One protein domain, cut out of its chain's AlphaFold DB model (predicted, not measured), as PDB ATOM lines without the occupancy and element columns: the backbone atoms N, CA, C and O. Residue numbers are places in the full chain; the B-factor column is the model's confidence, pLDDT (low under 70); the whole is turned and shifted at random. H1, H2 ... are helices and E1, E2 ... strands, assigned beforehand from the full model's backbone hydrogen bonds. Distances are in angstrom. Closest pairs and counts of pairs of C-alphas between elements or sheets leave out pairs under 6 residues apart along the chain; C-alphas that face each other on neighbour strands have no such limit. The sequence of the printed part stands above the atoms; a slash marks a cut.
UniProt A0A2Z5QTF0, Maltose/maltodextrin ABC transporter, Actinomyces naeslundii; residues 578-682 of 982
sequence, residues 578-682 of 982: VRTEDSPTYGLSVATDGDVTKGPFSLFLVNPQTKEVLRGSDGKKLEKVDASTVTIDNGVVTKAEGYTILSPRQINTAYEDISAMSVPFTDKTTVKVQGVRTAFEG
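AT A GLANCE: This is residues 578 to 682 of the 982 residues of the protein "Maltose/maltodextrin ABC transporter" of Actinomyces naeslundii (UniProt A0A2Z5QTF0). A six-stranded sheet, curled like part of a barrel, folds back on itself, with E4, E3 and E2 facing E8 and E7, and E1 as the hinge. The small hairpin E5 and E6 covers part of it near E1 and E2 as the second sheet of a loose sandwich, its strands crossed over the others; H2 packs on E2 and E7, and H1 only grazes the large sheet. The 105 printed residues include eight named strands and two named helices, in the order E1 E2 E3 E4 E5 E6 H1 H2 E7 E8, of mixed class. The large sheet runs E4 E3 E2 E1 E8 E7, all antiparallel. The whole is compact, with a radius of gyration of the C-alphas of 12.4 A and spans of 34 by 30 by 21 A.

HOW THE PARTS SIT: E1, residues 586 to 595, E2, 599 to 606, E3, 613 to 617, and E4, 620 to 624, form a meander, each strand the antiparallel neighbour of the one before. N 589 and O 604 of E1 and E2 are 2.9 A apart, N 605 and O 614 of E2 and E3 2.8 A, and N 623 and O 615 of E4 and E3 2.8 A. E5, residues 630 to 633, and E6, 636 to 640, form a hairpin, with N 631 and O 639 2.8 A apart. The closest C-alphas of E6 and E1 are those of Val 636 and Gly 587, 4.9 A. H1, residues 648 to 653, and H2, 655 to 660, are close but not clearly touching and about perpendicular, at 74 degrees; their closest C-alphas, of Ile 651 and Ile 658, are 7.6 A apart. In both helices every O i to N i+4 pair is within hydrogen-bond range. The closest C-alphas of H2 and E7, residues 670 to 674, are those of Ser 659 and Val 673, 5.9 A. E7 forms a hairpin with E8, residues 678 to 682, with N 672 and O 680 2.8 A apart. E8 is the antiparallel neighbour of E1, with N 586 and O 679 2.8 A apart.

IN THESE COORDINATES: E1 begins at C-alpha 586 (363.418, 161.943, 328.125) and measures 24.5 A from first to last C-alpha; E2 measures 20.8 A and E3 13.8 A. H1 begins at C-alpha 648 (349.627, 161.105, 319.630). E8 measures 12.8 A and ends at C-alpha 682 (367.027, 173.213, 327.708).

THE WHOLE: The two C-alphas farthest apart, of Glu 581 and Asp 595, are 35.5 A apart. The printed part has no cut, and no link is long. The mean pLDDT of the printed part is 82.2; residues 581, 674 and 675 are under 70.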
ATOM      1  N   VAL A 578     368.096 175.932 323.506       71.56
ATOM      2  CA  VAL A 578     369.193 174.978 323.307       71.56
ATOM      3  C   VAL A 578     369.180 173.901 324.381       71.56
ATOM      4  O   VAL A 578     368.937 174.186 325.554       71.56
ATOM      5  N   ARG A 579     369.413 172.653 323.965       74.56
ATOM      6  CA  ARG A 579     369.533 171.501 324.862       74.56
ATOM      7  C   ARG A 579     370.761 171.665 325.757       74.56
ATOM      8  O   ARG A 579     371.822 172.049 325.277       74.56
ATOM      9  N   THR A 580     370.607 171.373 327.043       76.88
ATOM     10  CA  THR A 580     371.734 171.338 327.981       76.88
ATOM     11  C   THR A 580     372.647 170.155 327.641       76.88
ATOM     12  O   THR A 580     372.144 169.074 327.339       76.88
ATOM     13  N   GLU A 581     373.966 170.357 327.687       68.06
ATOM     14  CA  GLU A 581     374.993 169.427 327.175       68.06
ATOM     15  C   GLU A 581     374.862 167.995 327.737       68.06
ATOM     16  O   GLU A 581     374.919 167.029 326.980       68.06
ATOM     17  N   ASP A 582     374.532 167.857 329.026       72.50
ATOM     18  CA  ASP A 582     374.359 166.560 329.701       72.50
ATOM     19  C   ASP A 582     372.906 166.046 329.740       72.50
ATOM     20  O   ASP A 582     372.620 164.994 330.321       72.50
ATOM     21  N   SER A 583     371.947 166.773 329.157       77.81
ATOM     22  CA  SER A 583     370.533 166.403 329.262       77.81
ATOM     23  C   SER A 583     370.217 165.194 328.383       77.81
ATOM     24  O   SER A 583     370.383 165.290 327.163       77.81
ATOM     25  N   PRO A 584     369.707 164.066 328.915       77.00
ATOM     26  CA  PRO A 584     369.240 162.962 328.087       77.00
ATOM     27  C   PRO A 584     367.920 163.313 327.384       77.00
ATOM     28  O   PRO A 584     367.164 164.183 327.808       77.00
ATOM     29  N   THR A 585     367.606 162.602 326.302       79.50
ATOM     30  CA  THR A 585     366.275 162.683 325.689       79.50
ATOM     31  C   THR A 585     365.297 161.883 326.547       79.50
ATOM     32  O   THR A 585     365.327 160.654 326.545       79.50
ATOM     33  N   TYR A 586     364.443 162.570 327.299       84.56
ATOM     34  CA  TYR A 586     363.418 161.943 328.125       84.56
ATOM     35  C   TYR A 586     362.300 161.384 327.251       84.56
ATOM     36  O   TYR A 586     361.882 162.027 326.283       84.56
ATOM     37  N   GLY A 587     361.769 160.220 327.621       82.94
ATOM     38  CA  GLY A 587     360.508 159.741 327.068       82.94
ATOM     39  C   GLY A 587     359.348 160.537 327.657       82.94
ATOM     40  O   GLY A 587     359.191 160.587 328.875       82.94
ATOM     41  N   LEU A 588     358.558 161.181 326.803       87.50
ATOM     42  CA  LEU A 588     357.442 162.039 327.181       87.50
ATOM     43  C   LEU A 588     356.109 161.300 327.037       87.50
ATOM     44  O   LEU A 588     355.797 160.762 325.973       87.50
ATOM     45  N   SER A 589     355.286 161.407 328.074       89.19
ATOM     46  CA  SER A 589     353.848 161.169 328.005       89.19
ATOM     47  C   SER A 589     353.101 162.418 328.446       89.19
ATOM     48  O   SER A 589     353.318 162.923 329.546       89.19
ATOM     49  N   VAL A 590     352.208 162.914 327.593       89.56
ATOM     50  CA  VAL A 590     351.311 164.013 327.958       89.56
ATOM     51  C   VAL A 590     350.047 163.432 328.561       89.56
ATOM     52  O   VAL A 590     349.467 162.480 328.035       89.56
ATOM     53  N   ALA A 591     349.620 164.018 329.666       90.75
ATOM     54  CA  ALA A 591     348.481 163.569 330.432       90.75
ATOM     55  C   ALA A 591     347.566 164.743 330.791       90.75
ATOM     56  O   ALA A 591     348.011 165.888 330.844       90.75
ATOM     57  N   THR A 592     346.302 164.458 331.073       91.44
ATOM     58  CA  THR A 592     345.335 165.435 331.593       91.44
ATOM     59  C   THR A 592     344.523 164.792 332.713       91.44
ATOM     60  O   THR A 592     344.202 163.604 332.646       91.44
ATOM     61  N   ASP A 593     344.208 165.560 333.748       87.38
ATOM     62  CA  ASP A 593     343.181 165.245 334.751       87.38
ATOM     63  C   ASP A 593     341.846 165.957 334.438       87.38
ATOM     64  O   ASP A 593     340.864 165.802 335.164       87.38
ATOM     65  N   GLY A 594     341.798 166.709 333.331       86.94
ATOM     66  CA  GLY A 594     340.632 167.428 332.833       86.94
ATOM     67  C   GLY A 594     340.243 167.021 331.411       86.94
ATOM     68  O   GLY A 594     340.095 165.842 331.087       86.94
ATOM     69  N   ASP A 595     340.036 168.014 330.548       85.31
ATOM     70  CA  ASP A 595     339.602 167.801 329.168       85.31
ATOM     71  C   ASP A 595     340.793 167.376 328.286       85.31
ATOM     72  O   ASP A 595     341.880 167.953 328.353       85.31
ATOM     73  N   VAL A 596     340.593 166.370 327.431       82.25
ATOM     74  CA  VAL A 596     341.629 165.828 326.527       82.25
ATOM     75  C   VAL A 596     342.053 166.787 325.411       82.25
ATOM     76  O   VAL A 596     343.095 166.572 324.801       82.25
ATOM     77  N   THR A 597     341.272 167.835 325.150       77.31
ATOM     78  CA  THR A 597     341.552 168.875 324.150       77.31
ATOM     79  C   THR A 597     341.967 170.209 324.760       77.31
ATOM     80  O   THR A 597     342.690 170.951 324.110       77.31
ATOM     81  N   LYS A 598     341.534 170.522 325.990       81.00
ATOM     82  CA  LYS A 598     341.776 171.835 326.627       81.00
ATOM     83  C   LYS A 598     342.662 171.794 327.871       81.00
ATOM     84  O   LYS A 598     343.009 172.848 328.397       81.00
ATOM     85  N   GLY A 599     343.004 170.604 328.359       83.94
ATOM     86  CA  GLY A 599     343.790 170.433 329.573       83.94
ATOM     87  C   GLY A 599     342.970 170.634 330.859       83.94
ATOM     88  O   GLY A 599     341.739 170.495 330.839       83.94
ATOM     89  N   PRO A 600     343.628 170.953 331.988       87.75
ATOM     90  CA  PRO A 600     345.055 171.271 332.121       87.75
ATOM     91  C   PRO A 600     345.975 170.078 331.816       87.75
ATOM     92  O   PRO A 600     345.687 168.938 332.167       87.75
ATOM     93  N   PHE A 601     347.098 170.341 331.143       91.38
ATOM     94  CA  PHE A 601     348.050 169.302 330.747       91.38
ATOM     95  C   PHE A 601     349.168 169.124 331.785       91.38
ATOM     96  O   PHE A 601     349.637 170.077 332.410       91.38
ATOM     97  N   SER A 602     349.616 167.883 331.951       91.12
ATOM     98  CA  SER A 602     350.786 167.487 332.737       91.12
ATOM     99  C   SER A 602     351.749 166.695 331.854       91.12
ATOM    100  O   SER A 602     351.330 165.845 331.067       91.12
ATOM    101  N   LEU A 603     353.047 166.953 332.002       91.94
ATOM    102  CA  LEU A 603     354.112 166.230 331.313       91.94
ATOM    103  C   LEU A 603     354.689 165.177 332.258       91.94
ATOM    104  O   LEU A 603     355.115 165.522 333.359       91.94
ATOM    105  N   PHE A 604     354.733 163.923 331.818       90.94
ATOM    106  CA  PHE A 604     355.478 162.847 332.466       90.94
ATOM    107  C   PHE A 604     356.736 162.550 331.655       90.94
ATOM    108  O   PHE A 604     356.647 162.259 330.463       90.94
ATOM    109  N   LEU A 605     357.896 162.623 332.298       90.19
ATOM    110  CA  LEU A 605     359.208 162.435 331.695       90.19
ATOM    111  C   LEU A 605     359.881 161.209 332.293       90.19
ATOM    112  O   LEU A 605     360.050 161.132 333.505       90.19
ATOM    113  N   VAL A 606     360.304 160.275 331.448       88.25
ATOM    114  CA  VAL A 606     361.054 159.084 331.856       88.25
ATOM    115  C   VAL A 606     362.511 159.255 331.457       88.25
ATOM    116  O   VAL A 606     362.826 159.420 330.277       88.25
ATOM    117  N   ASN A 607     363.412 159.204 332.434       86.69
ATOM    118  CA  ASN A 607     364.846 159.219 332.177       86.69
ATOM    119  C   ASN A 607     365.281 157.850 331.604       86.69
ATOM    120  O   ASN A 607     365.073 156.821 332.258       86.69
ATOM    121  N   PRO A 608     365.885 157.782 330.401       79.62
ATOM    122  CA  PRO A 608     366.207 156.502 329.781       79.62
ATOM    123  C   PRO A 608     367.325 155.740 330.506       79.62
ATOM    124  O   PRO A 608     367.309 154.503 330.459       79.62
ATOM    125  N   GLN A 609     368.239 156.439 331.192       80.94
ATOM    126  CA  GLN A 609     369.349 155.854 331.949       80.94
ATOM    127  C   GLN A 609     368.921 155.419 333.354       80.94
ATOM    128  O   GLN A 609     369.152 154.274 333.733       80.94
ATOM    129  N   THR A 610     368.284 156.307 334.123       83.81
ATOM    130  CA  THR A 610     367.949 156.041 335.537       83.81
ATOM    131  C   THR A 610     366.587 155.375 335.729       83.81
ATOM    132  O   THR A 610     366.300 154.894 336.821       83.81
ATOM    133  N   LYS A 611     365.745 155.345 334.684       81.88
ATOM    134  CA  LYS A 611     364.332 154.912 334.721       81.88
ATOM    135  C   LYS A 611     363.448 155.719 335.677       81.88
ATOM    136  O   LYS A 611     362.322 155.321 335.960       81.88
ATOM    137  N   GLU A 612     363.936 156.860 336.148       87.44
ATOM    138  CA  GLU A 612     363.187 157.772 337.004       87.44
ATOM    139  C   GLU A 612     362.071 158.475 336.227       87.44
ATOM    140  O   GLU A 612     362.260 158.849 335.065       87.44
ATOM    141  N   VAL A 613     360.924 158.667 336.885       89.44
ATOM    142  CA  VAL A 613     359.775 159.386 336.332       89.44
ATOM    143  C   VAL A 613     359.638 160.734 337.025       89.44
ATOM    144  O   VAL A 613     359.524 160.810 338.248       89.44
ATOM    145  N   LEU A 614     359.631 161.794 336.227       91.31
ATOM    146  CA  LEU A 614     359.400 163.164 336.661       91.31
ATOM    147  C   LEU A 614     358.055 163.639 336.114       91.31
ATOM    148  O   LEU A 614     357.675 163.286 334.998       91.31
ATOM    149  N   ARG A 615     357.345 164.465 336.874       92.06
ATOM    150  CA  ARG A 615     356.090 165.086 336.459       92.06
ATOM    151  C   ARG A 615     356.160 166.590 336.635       92.06
ATOM    152  O   ARG A 615     356.600 167.069 337.671       92.06
ATOM    153  N   GLY A 616     355.655 167.330 335.656       89.06
ATOM    154  CA  GLY A 616     355.499 168.778 335.752       89.06
ATOM    155  C   GLY A 616     354.239 169.273 335.063       89.06
ATOM    156  O   GLY A 616     353.639 168.582 334.241       89.06
ATOM    157  N   SER A 617     353.830 170.481 335.420       87.81
ATOM    158  CA  SER A 617     352.700 171.194 334.813       87.81
ATOM    159  C   SER A 617     353.102 172.649 334.599       87.81
ATOM    160  O   SER A 617     354.137 173.077 335.109       87.81
ATOM    161  N   ASP A 618     352.335 173.395 333.809       85.25
ATOM    162  CA  ASP A 618     352.713 174.756 333.424       85.25
ATOM    163  C   ASP A 618     352.974 175.652 334.649       85.25
ATOM    164  O   ASP A 618     352.177 175.704 335.589       85.25
ATOM    165  N   GLY A 619     354.138 176.302 334.672       78.94
ATOM    166  CA  GLY A 619     354.616 177.130 335.780       78.94
ATOM    167  C   GLY A 619     355.067 176.373 337.037       78.94
ATOM    168  O   GLY A 619     355.541 177.015 337.975       78.94
ATOM    169  N   LYS A 620     354.959 175.038 337.088       84.88
ATOM    170  CA  LYS A 620     355.378 174.216 338.237       84.88
ATOM    171  C   LYS A 620     356.621 173.393 337.921       84.88
ATOM    172  O   LYS A 620     356.704 172.762 336.869       84.88
ATOM    173  N   LYS A 621     357.572 173.388 338.860       86.25
ATOM    174  CA  LYS A 621     358.830 172.636 338.754       86.25
ATOM    175  C   LYS A 621     358.562 171.132 338.648       86.25
ATOM    176  O   LYS A 621     357.554 170.649 339.158       86.25
ATOM    177  N   LEU A 622     359.458 170.406 337.982       87.56
ATOM    178  CA  LEU A 622     359.397 168.948 337.927       87.56
ATOM    179  C   LEU A 622     359.526 168.324 339.321       87.56
ATOM    180  O   LEU A 622     360.433 168.651 340.085       87.56
ATOM    181  N   GLU A 623     358.650 167.367 339.601       89.75
ATOM    182  CA  GLU A 623     358.624 166.578 340.828       89.75
ATOM    183  C   GLU A 623     358.797 165.094 340.504       89.75
ATOM    184  O   GLU A 623     358.351 164.608 339.463       89.75
ATOM    185  N   LYS A 624     359.443 164.352 341.404       89.56
ATOM    186  CA  LYS A 624     359.617 162.906 341.257       89.56
ATOM    187  C   LYS A 624     358.296 162.188 341.520       89.56
ATOM    188  O   LYS A 624     357.645 162.437 342.531       89.56
ATOM    189  N   VAL A 625     357.931 161.274 340.629       87.31
ATOM    190  CA  VAL A 625     356.735 160.438 340.762       87.31
ATOM    191  C   VAL A 625     357.122 159.082 341.338       87.31
ATOM    192  O   VAL A 625     358.128 158.493 340.938       87.31
ATOM    193  N   ASP A 626     356.319 158.578 342.273       82.19
ATOM    194  CA  ASP A 626     356.492 157.233 342.814       82.19
ATOM    195  C   ASP A 626     356.220 156.185 341.723       82.19
ATOM    196  O   ASP A 626     355.163 156.189 341.083       82.19
ATOM    197  N   ALA A 627     357.170 155.271 341.525       72.94
ATOM    198  CA  ALA A 627     357.107 154.233 340.501       72.94
ATOM    199  C   ALA A 627     355.894 153.292 340.648       72.94
ATOM    200  O   ALA A 627     355.504 152.660 339.673       72.94
ATOM    201  N   SER A 628     355.276 153.206 341.831       75.62
ATOM    202  CA  SER A 628     354.060 152.411 342.065       75.62
ATOM    203  C   SER A 628     352.789 153.011 341.445       75.62
ATOM    204  O   SER A 628     351.827 152.286 341.201       75.62
ATOM    205  N   THR A 629     352.791 154.313 341.141       82.19
ATOM    206  CA  THR A 629     351.610 155.060 340.658       82.19
ATOM    207  C   THR A 629     351.535 155.183 339.132       82.19
ATOM    208  O   THR A 629     350.556 155.697 338.579       82.19
ATOM    209  N   VAL A 630     352.569 154.709 338.426       86.50
ATOM    210  CA  VAL A 630     352.722 154.844 336.973       86.50
ATOM    211  C   VAL A 630     353.199 153.542 336.336       86.50
ATOM    212  O   VAL A 630     354.030 152.824 336.877       86.50
ATOM    213  N   THR A 631     352.690 153.228 335.146       86.56
ATOM    214  CA  THR A 631     353.170 152.104 334.329       86.56
ATOM    215  C   THR A 631     354.053 152.635 333.209       86.56
ATOM    216  O   THR A 631     353.611 153.489 332.440       86.56
ATOM    217  N   ILE A 632     355.279 152.120 333.100       83.81
ATOM    218  CA  ILE A 632     356.237 152.485 332.048       83.81
ATOM    219  C   ILE A 632     356.314 151.345 331.036       83.81
ATOM    220  O   ILE A 632     356.558 150.201 331.411       83.81
ATOM    221  N   ASP A 633     356.157 151.661 329.754       78.94
ATOM    222  CA  ASP A 633     356.424 150.739 328.650       78.94
ATOM    223  C   ASP A 633     357.196 151.466 327.546       78.94
ATOM    224  O   ASP A 633     356.935 152.635 327.262       78.94
ATOM    225  N   ASN A 634     358.183 150.794 326.950       74.25
ATOM    226  CA  ASN A 634     359.047 151.345 325.899       74.25
ATOM    227  C   ASN A 634     359.618 152.747 326.209       74.25
ATOM    228  O   ASN A 634     359.774 153.584 325.323       74.25
ATOM    229  N   GLY A 635     359.933 153.007 327.483       75.06
ATOM    230  CA  GLY A 635     360.521 154.272 327.924       75.06
ATOM    231  C   GLY A 635     359.545 155.447 328.029       75.06
ATOM    232  O   GLY A 635     360.012 156.567 328.169       75.06
ATOM    233  N   VAL A 636     358.227 155.227 327.993       83.38
ATOM    234  CA  VAL A 636     357.195 156.256 328.221       83.38
ATOM    235  C   VAL A 636     356.148 155.768 329.230       83.38
ATOM    236  O   VAL A 636     355.974 154.567 329.426       83.38
ATOM    237  N   VAL A 637     355.431 156.688 329.878       86.25
ATOM    238  CA  VAL A 637     354.334 156.340 330.800       86.25
ATOM    239  C   VAL A 637     353.073 155.997 330.000       86.25
ATOM    240  O   VAL A 637     352.588 156.819 329.224       86.25
ATOM    241  N   THR A 638     352.519 154.799 330.180       85.69
ATOM    242  CA  THR A 638     351.303 154.338 329.480       85.69
ATOM    243  C   THR A 638     350.049 154.376 330.346       85.69
ATOM    244  O   THR A 638     348.942 154.439 329.813       85.69
ATOM    245  N   LYS A 639     350.205 154.390 331.673       85.94
ATOM    246  CA  LYS A 639     349.130 154.614 332.650       85.94
ATOM    247  C   LYS A 639     349.662 155.406 333.836       85.94
ATOM    248  O   LYS A 639     350.775 155.145 334.284       85.94
ATOM    249  N   ALA A 640     348.853 156.323 334.352       87.50
ATOM    250  CA  ALA A 640     349.124 157.074 335.570       87.50
ATOM    251  C   ALA A 640     347.821 157.214 336.367       87.50
ATOM    252  O   ALA A 640     346.769 157.494 335.793       87.50
ATOM    253  N   GLU A 641     347.871 156.980 337.675       84.00
ATOM    254  CA  GLU A 641     346.684 157.040 338.529       84.00
ATOM    255  C   GLU A 641     346.112 158.467 338.593       84.00
ATOM    256  O   GLU A 641     346.836 159.430 338.837       84.00
ATOM    257  N   GLY A 642     344.811 158.621 338.322       83.56
ATOM    258  CA  GLY A 642     344.140 159.929 338.288       83.56
ATOM    259  C   GLY A 642     344.376 160.761 337.020       83.56
ATOM    260  O   GLY A 642     343.855 161.869 336.933       83.56
ATOM    261  N   TYR A 643     345.104 160.237 336.027       88.56
ATOM    262  CA  TYR A 643     345.381 160.931 334.767       88.56
ATOM    263  C   TYR A 643     344.974 160.107 333.546       88.56
ATOM    264  O   TYR A 643     345.190 158.897 333.468       88.56
ATOM    265  N   THR A 644     344.462 160.794 332.530       89.94
ATOM    266  CA  THR A 644     344.270 160.229 331.194       89.94
ATOM    267  C   THR A 644     345.505 160.532 330.351       89.94
ATOM    268  O   THR A 644     345.814 161.699 330.117       89.94
ATOM    269  N   ILE A 645     346.217 159.496 329.894       89.62
ATOM    270  CA  ILE A 645     347.349 159.645 328.964       89.62
ATOM    271  C   ILE A 645     346.809 159.915 327.557       89.62
ATOM    272  O   ILE A 645     345.985 159.152 327.048       89.62
ATOM    273  N   LEU A 646     347.262 160.998 326.925       86.69
ATOM    274  CA  LEU A 646     346.811 161.386 325.592       86.69
ATOM    275  C   LEU A 646     347.458 160.508 324.513       86.69
ATOM    276  O   LEU A 646     348.643 160.174 324.559       86.69
ATOM    277  N   SER A 647     346.680 160.185 323.483       81.75
ATOM    278  CA  SER A 647     347.195 159.592 322.246       81.75
ATOM    279  C   SER A 647     347.984 160.621 321.415       81.75
ATOM    280  O   SER A 647     347.712 161.820 321.512       81.75
ATOM    281  N   PRO A 648     348.896 160.192 320.516       73.62
ATOM    282  CA  PRO A 648     349.627 161.105 319.630       73.62
ATOM    283  C   PRO A 648     348.734 162.080 318.845       73.62
ATOM    284  O   PRO A 648     349.082 163.246 318.691       73.62
ATOM    285  N   ARG A 649     347.549 161.635 318.404       71.81
ATOM    286  CA  ARG A 649     346.587 162.481 317.677       71.81
ATOM    287  C   ARG A 649     345.993 163.581 318.564       71.81
ATOM    288  O   ARG A 649     345.836 164.714 318.115       71.81
ATOM    289  N   GLN A 650     345.693 163.265 319.823       80.81
ATOM    290  CA  GLN A 650     345.206 164.246 320.800       80.81
ATOM    291  C   GLN A 650     346.305 165.246 321.172       80.81
ATOM    292  O   GLN A 650     346.039 166.443 321.203       80.81
ATOM    293  N   ILE A 651     347.545 164.775 321.354       78.06
ATOM    294  CA  ILE A 651     348.705 165.648 321.590       78.06
ATOM    295  C   ILE A 651     348.901 166.602 320.414       78.06
ATOM    296  O   ILE A 651     349.065 167.792 320.639       78.06
ATOM    297  N   ASN A 652     348.827 166.115 319.171       71.56
ATOM    298  CA  ASN A 652     348.928 166.971 317.986       71.56
ATOM    299  C   ASN A 652     347.817 168.029 317.936       71.56
ATOM    300  O   ASN A 652     348.078 169.174 317.582       71.56
ATOM    301  N   THR A 653     346.594 167.666 318.334       73.69
ATOM    302  CA  THR A 653     345.453 168.597 318.367       73.69
ATOM    303  C   THR A 653     345.656 169.716 319.395       73.69
ATOM    304  O   THR A 653     345.272 170.851 319.140       73.69
ATOM    305  N   ALA A 654     346.286 169.413 320.534       79.31
ATOM    306  CA  ALA A 654     346.580 170.364 321.609       79.31
ATOM    307  C   ALA A 654     348.057 170.820 321.634       79.31
ATOM    308  O   ALA A 654     348.550 171.304 322.654       79.31
ATOM    309  N   TYR A 655     348.801 170.639 320.537       74.75
ATOM    310  CA  TYR A 655     350.262 170.755 320.556       74.75
ATOM    311  C   TYR A 655     350.749 172.179 320.823       74.75
ATOM    312  O   TYR A 655     351.772 172.357 321.482       74.75
ATOM    313  N   GLU A 656     350.043 173.198 320.324       70.69
ATOM    314  CA  GLU A 656     350.390 174.596 320.605       70.69
ATOM    315  C   GLU A 656     350.333 174.886 322.106       70.69
ATOM    316  O   GLU A 656     351.319 175.368 322.660       70.69
ATOM    317  N   ASP A 657     349.251 174.483 322.775       78.81
ATOM    318  CA  ASP A 657     349.090 174.664 324.218       78.81
ATOM    319  C   ASP A 657     350.157 173.886 325.001       78.81
ATOM    320  O   ASP A 657     350.793 174.435 325.898       78.81
ATOM    321  N   ILE A 658     350.421 172.628 324.624       81.12
ATOM    322  CA  ILE A 658     351.424 171.768 325.277       81.12
ATOM    323  C   ILE A 658     352.847 172.311 325.083       81.12
ATOM    324  O   ILE A 658     353.655 172.305 326.010       81.12
ATOM    325  N   SER A 659     353.181 172.774 323.879       73.50
ATOM    326  CA  SER A 659     354.520 173.282 323.553       73.50
ATOM    327  C   SER A 659     354.788 174.692 324.088       73.50
ATOM    328  O   SER A 659     355.957 175.070 324.216       73.50
ATOM    329  N   ALA A 660     353.729 175.443 324.412       73.31
ATOM    330  CA  ALA A 660     353.788 176.732 325.091       73.31
ATOM    331  C   ALA A 660     353.977 176.607 326.611       73.31
ATOM    332  O   ALA A 660     354.395 177.583 327.239       73.31
ATOM    333  N   MET A 661     353.716 175.428 327.196       80.38
ATOM    334  CA  MET A 661     353.932 175.186 328.624       80.38
ATOM    335  C   MET A 661     355.385 175.470 329.012       80.38
ATOM    336  O   MET A 661     356.333 174.987 328.390       80.38
ATOM    337  N   SER A 662     355.560 176.210 330.100       79.62
ATOM    338  CA  SER A 662     356.850 176.460 330.724       79.62
ATOM    339  C   SER A 662     356.947 175.611 331.982       79.62
ATOM    340  O   SER A 662     356.446 176.002 333.032       79.62
ATOM    341  N   VAL A 663     357.588 174.445 331.883       85.69
ATOM    342  CA  VAL A 663     357.790 173.520 333.009       85.69
ATOM    343  C   VAL A 663     359.245 173.618 333.484       85.69
ATOM    344  O   VAL A 663     360.124 173.055 332.827       85.69
ATOM    345  N   PRO A 664     359.540 174.325 334.594       84.56
ATOM    346  CA  PRO A 664     360.901 174.447 335.109       84.56
ATOM    347  C   PRO A 664     361.506 173.079 335.450       84.56
ATOM    348  O   PRO A 664     360.907 172.286 336.179       84.56
ATOM    349  N   PHE A 665     362.704 172.808 334.936       84.25
ATOM    350  CA  PHE A 665     363.497 171.628 335.286       84.25
ATOM    351  C   PHE A 665     364.408 171.970 336.475       84.25
ATOM    352  O   PHE A 665     364.323 171.360 337.540       84.25
ATOM    353  N   THR A 666     365.193 173.042 336.339       80.81
ATOM    354  CA  THR A 666     365.887 173.722 337.442       80.81
ATOM    355  C   THR A 666     365.411 175.172 337.550       80.81
ATOM    356  O   THR A 666     364.482 175.588 336.863       80.81
ATOM    357  N   ASP A 667     366.063 175.973 338.392       72.88
ATOM    358  CA  ASP A 667     365.779 177.408 338.492       72.88
ATOM    359  C   ASP A 667     366.287 178.184 337.255       72.88
ATOM    360  O   ASP A 667     365.949 179.351 337.073       72.88
ATOM    361  N   LYS A 668     367.097 177.541 336.397       71.69
ATOM    362  CA  LYS A 668     367.689 178.130 335.181       71.69
ATOM    363  C   LYS A 668     367.261 177.443 333.882       71.69
ATOM    364  O   LYS A 668     367.415 178.028 332.812       71.69
ATOM    365  N   THR A 669     366.740 176.222 333.956       82.56
ATOM    366  CA  THR A 669     366.427 175.380 332.792       82.56
ATOM    367  C   THR A 669     364.958 174.982 332.786       82.56
ATOM    368  O   THR A 669     364.317 174.867 333.830       82.56
ATOM    369  N   THR A 670     364.402 174.759 331.599       85.38
ATOM    370  CA  THR A 670     363.005 174.354 331.413       85.38
ATOM    371  C   THR A 670     362.929 173.127 330.520       85.38
ATOM    372  O   THR A 670     363.803 172.878 329.690       85.38
ATOM    373  N   VAL A 671     361.865 172.351 330.681       84.69
ATOM    374  CA  VAL A 671     361.556 171.234 329.793       84.69
ATOM    375  C   VAL A 671     361.133 171.785 328.437       84.69
ATOM    376  O   VAL A 671     360.249 172.640 328.363       84.69
ATOM    377  N   LYS A 672     361.727 171.268 327.359       80.44
ATOM    378  CA  LYS A 672     361.205 171.412 326.000       80.44
ATOM    379  C   LYS A 672     360.558 170.117 325.567       80.44
ATOM    380  O   LYS A 672     361.234 169.099 325.454       80.44
ATOM    381  N   VAL A 673     359.270 170.178 325.259       77.56
ATOM    382  CA  VAL A 673     358.586 169.106 324.535       77.56
ATOM    383  C   VAL A 673     359.100 169.061 323.099       77.56
ATOM    384  O   VAL A 673     359.196 170.091 322.428       77.56
ATOM    385  N   GLN A 674     359.406 167.859 322.628       69.56
ATOM    386  CA  GLN A 674     359.877 167.593 321.285       69.56
ATOM    387  C   GLN A 674     359.011 166.507 320.633       69.56
ATOM    388  O   GLN A 674     359.039 165.330 320.991       69.56
ATOM    389  N   GLY A 675     358.206 166.912 319.650       68.19
ATOM    390  CA  GLY A 675     357.177 166.037 319.092       68.19
ATOM    391  C   GLY A 675     356.221 165.517 320.171       68.19
ATOM    392  O   GLY A 675     355.987 166.170 321.183       68.19
ATOM    393  N   VAL A 676     355.662 164.329 319.956       72.38
ATOM    394  CA  VAL A 676     354.627 163.745 320.831       72.38
ATOM    395  C   VAL A 676     355.173 162.861 321.956       72.38
ATOM    396  O   VAL A 676     354.408 162.452 322.825       72.38
ATOM    397  N   ARG A 677     356.460 162.496 321.906       76.69
ATOM    398  CA  ARG A 677     357.020 161.395 322.709       76.69
ATOM    399  C   ARG A 677     358.388 161.647 323.308       76.69
ATOM    400  O   ARG A 677     358.865 160.794 324.051       76.69
ATOM    401  N   THR A 678     359.017 162.779 323.027       80.50
ATOM    402  CA  THR A 678     360.298 163.108 323.644       80.50
ATOM    403  C   THR A 678     360.276 164.500 324.244       80.50
ATOM    404  O   THR A 678     359.474 165.358 323.881       80.50
ATOM    405  N   ALA A 679     361.149 164.717 325.213       83.56
ATOM    406  CA  ALA A 679     361.440 166.032 325.746       83.56
ATOM    407  C   ALA A 679     362.903 166.090 326.180       83.56
ATOM    408  O   ALA A 679     363.545 165.059 326.381       83.56
ATOM    409  N   PHE A 680     363.436 167.292 326.333       82.12
ATOM    410  CA  PHE A 680     364.785 167.503 326.847       82.12
ATOM    411  C   PHE A 680     364.810 168.708 327.783       82.12
ATOM    412  O   PHE A 680     363.937 169.576 327.726       82.12
ATOM    413  N   GLU A 681     365.808 168.761 328.655       85.75
ATOM    414  CA  GLU A 681     366.100 169.953 329.441       85.75
ATOM    415  C   GLU A 681     366.870 170.941 328.565       85.75
ATOM    416  O   GLU A 681     367.892 170.599 327.962       85.75
ATOM    417  N   GLY A 682     366.373 172.172 328.479       79.38
ATOM    418  CA  GLY A 682     367.027 173.213 327.708       79.38
ATOM    419  C   GLY A 682     366.969 174.581 328.366       79.38
ATOM    420  O   GLY A 682     366.188 174.843 329.285       79.38
TER     421      GLY A 682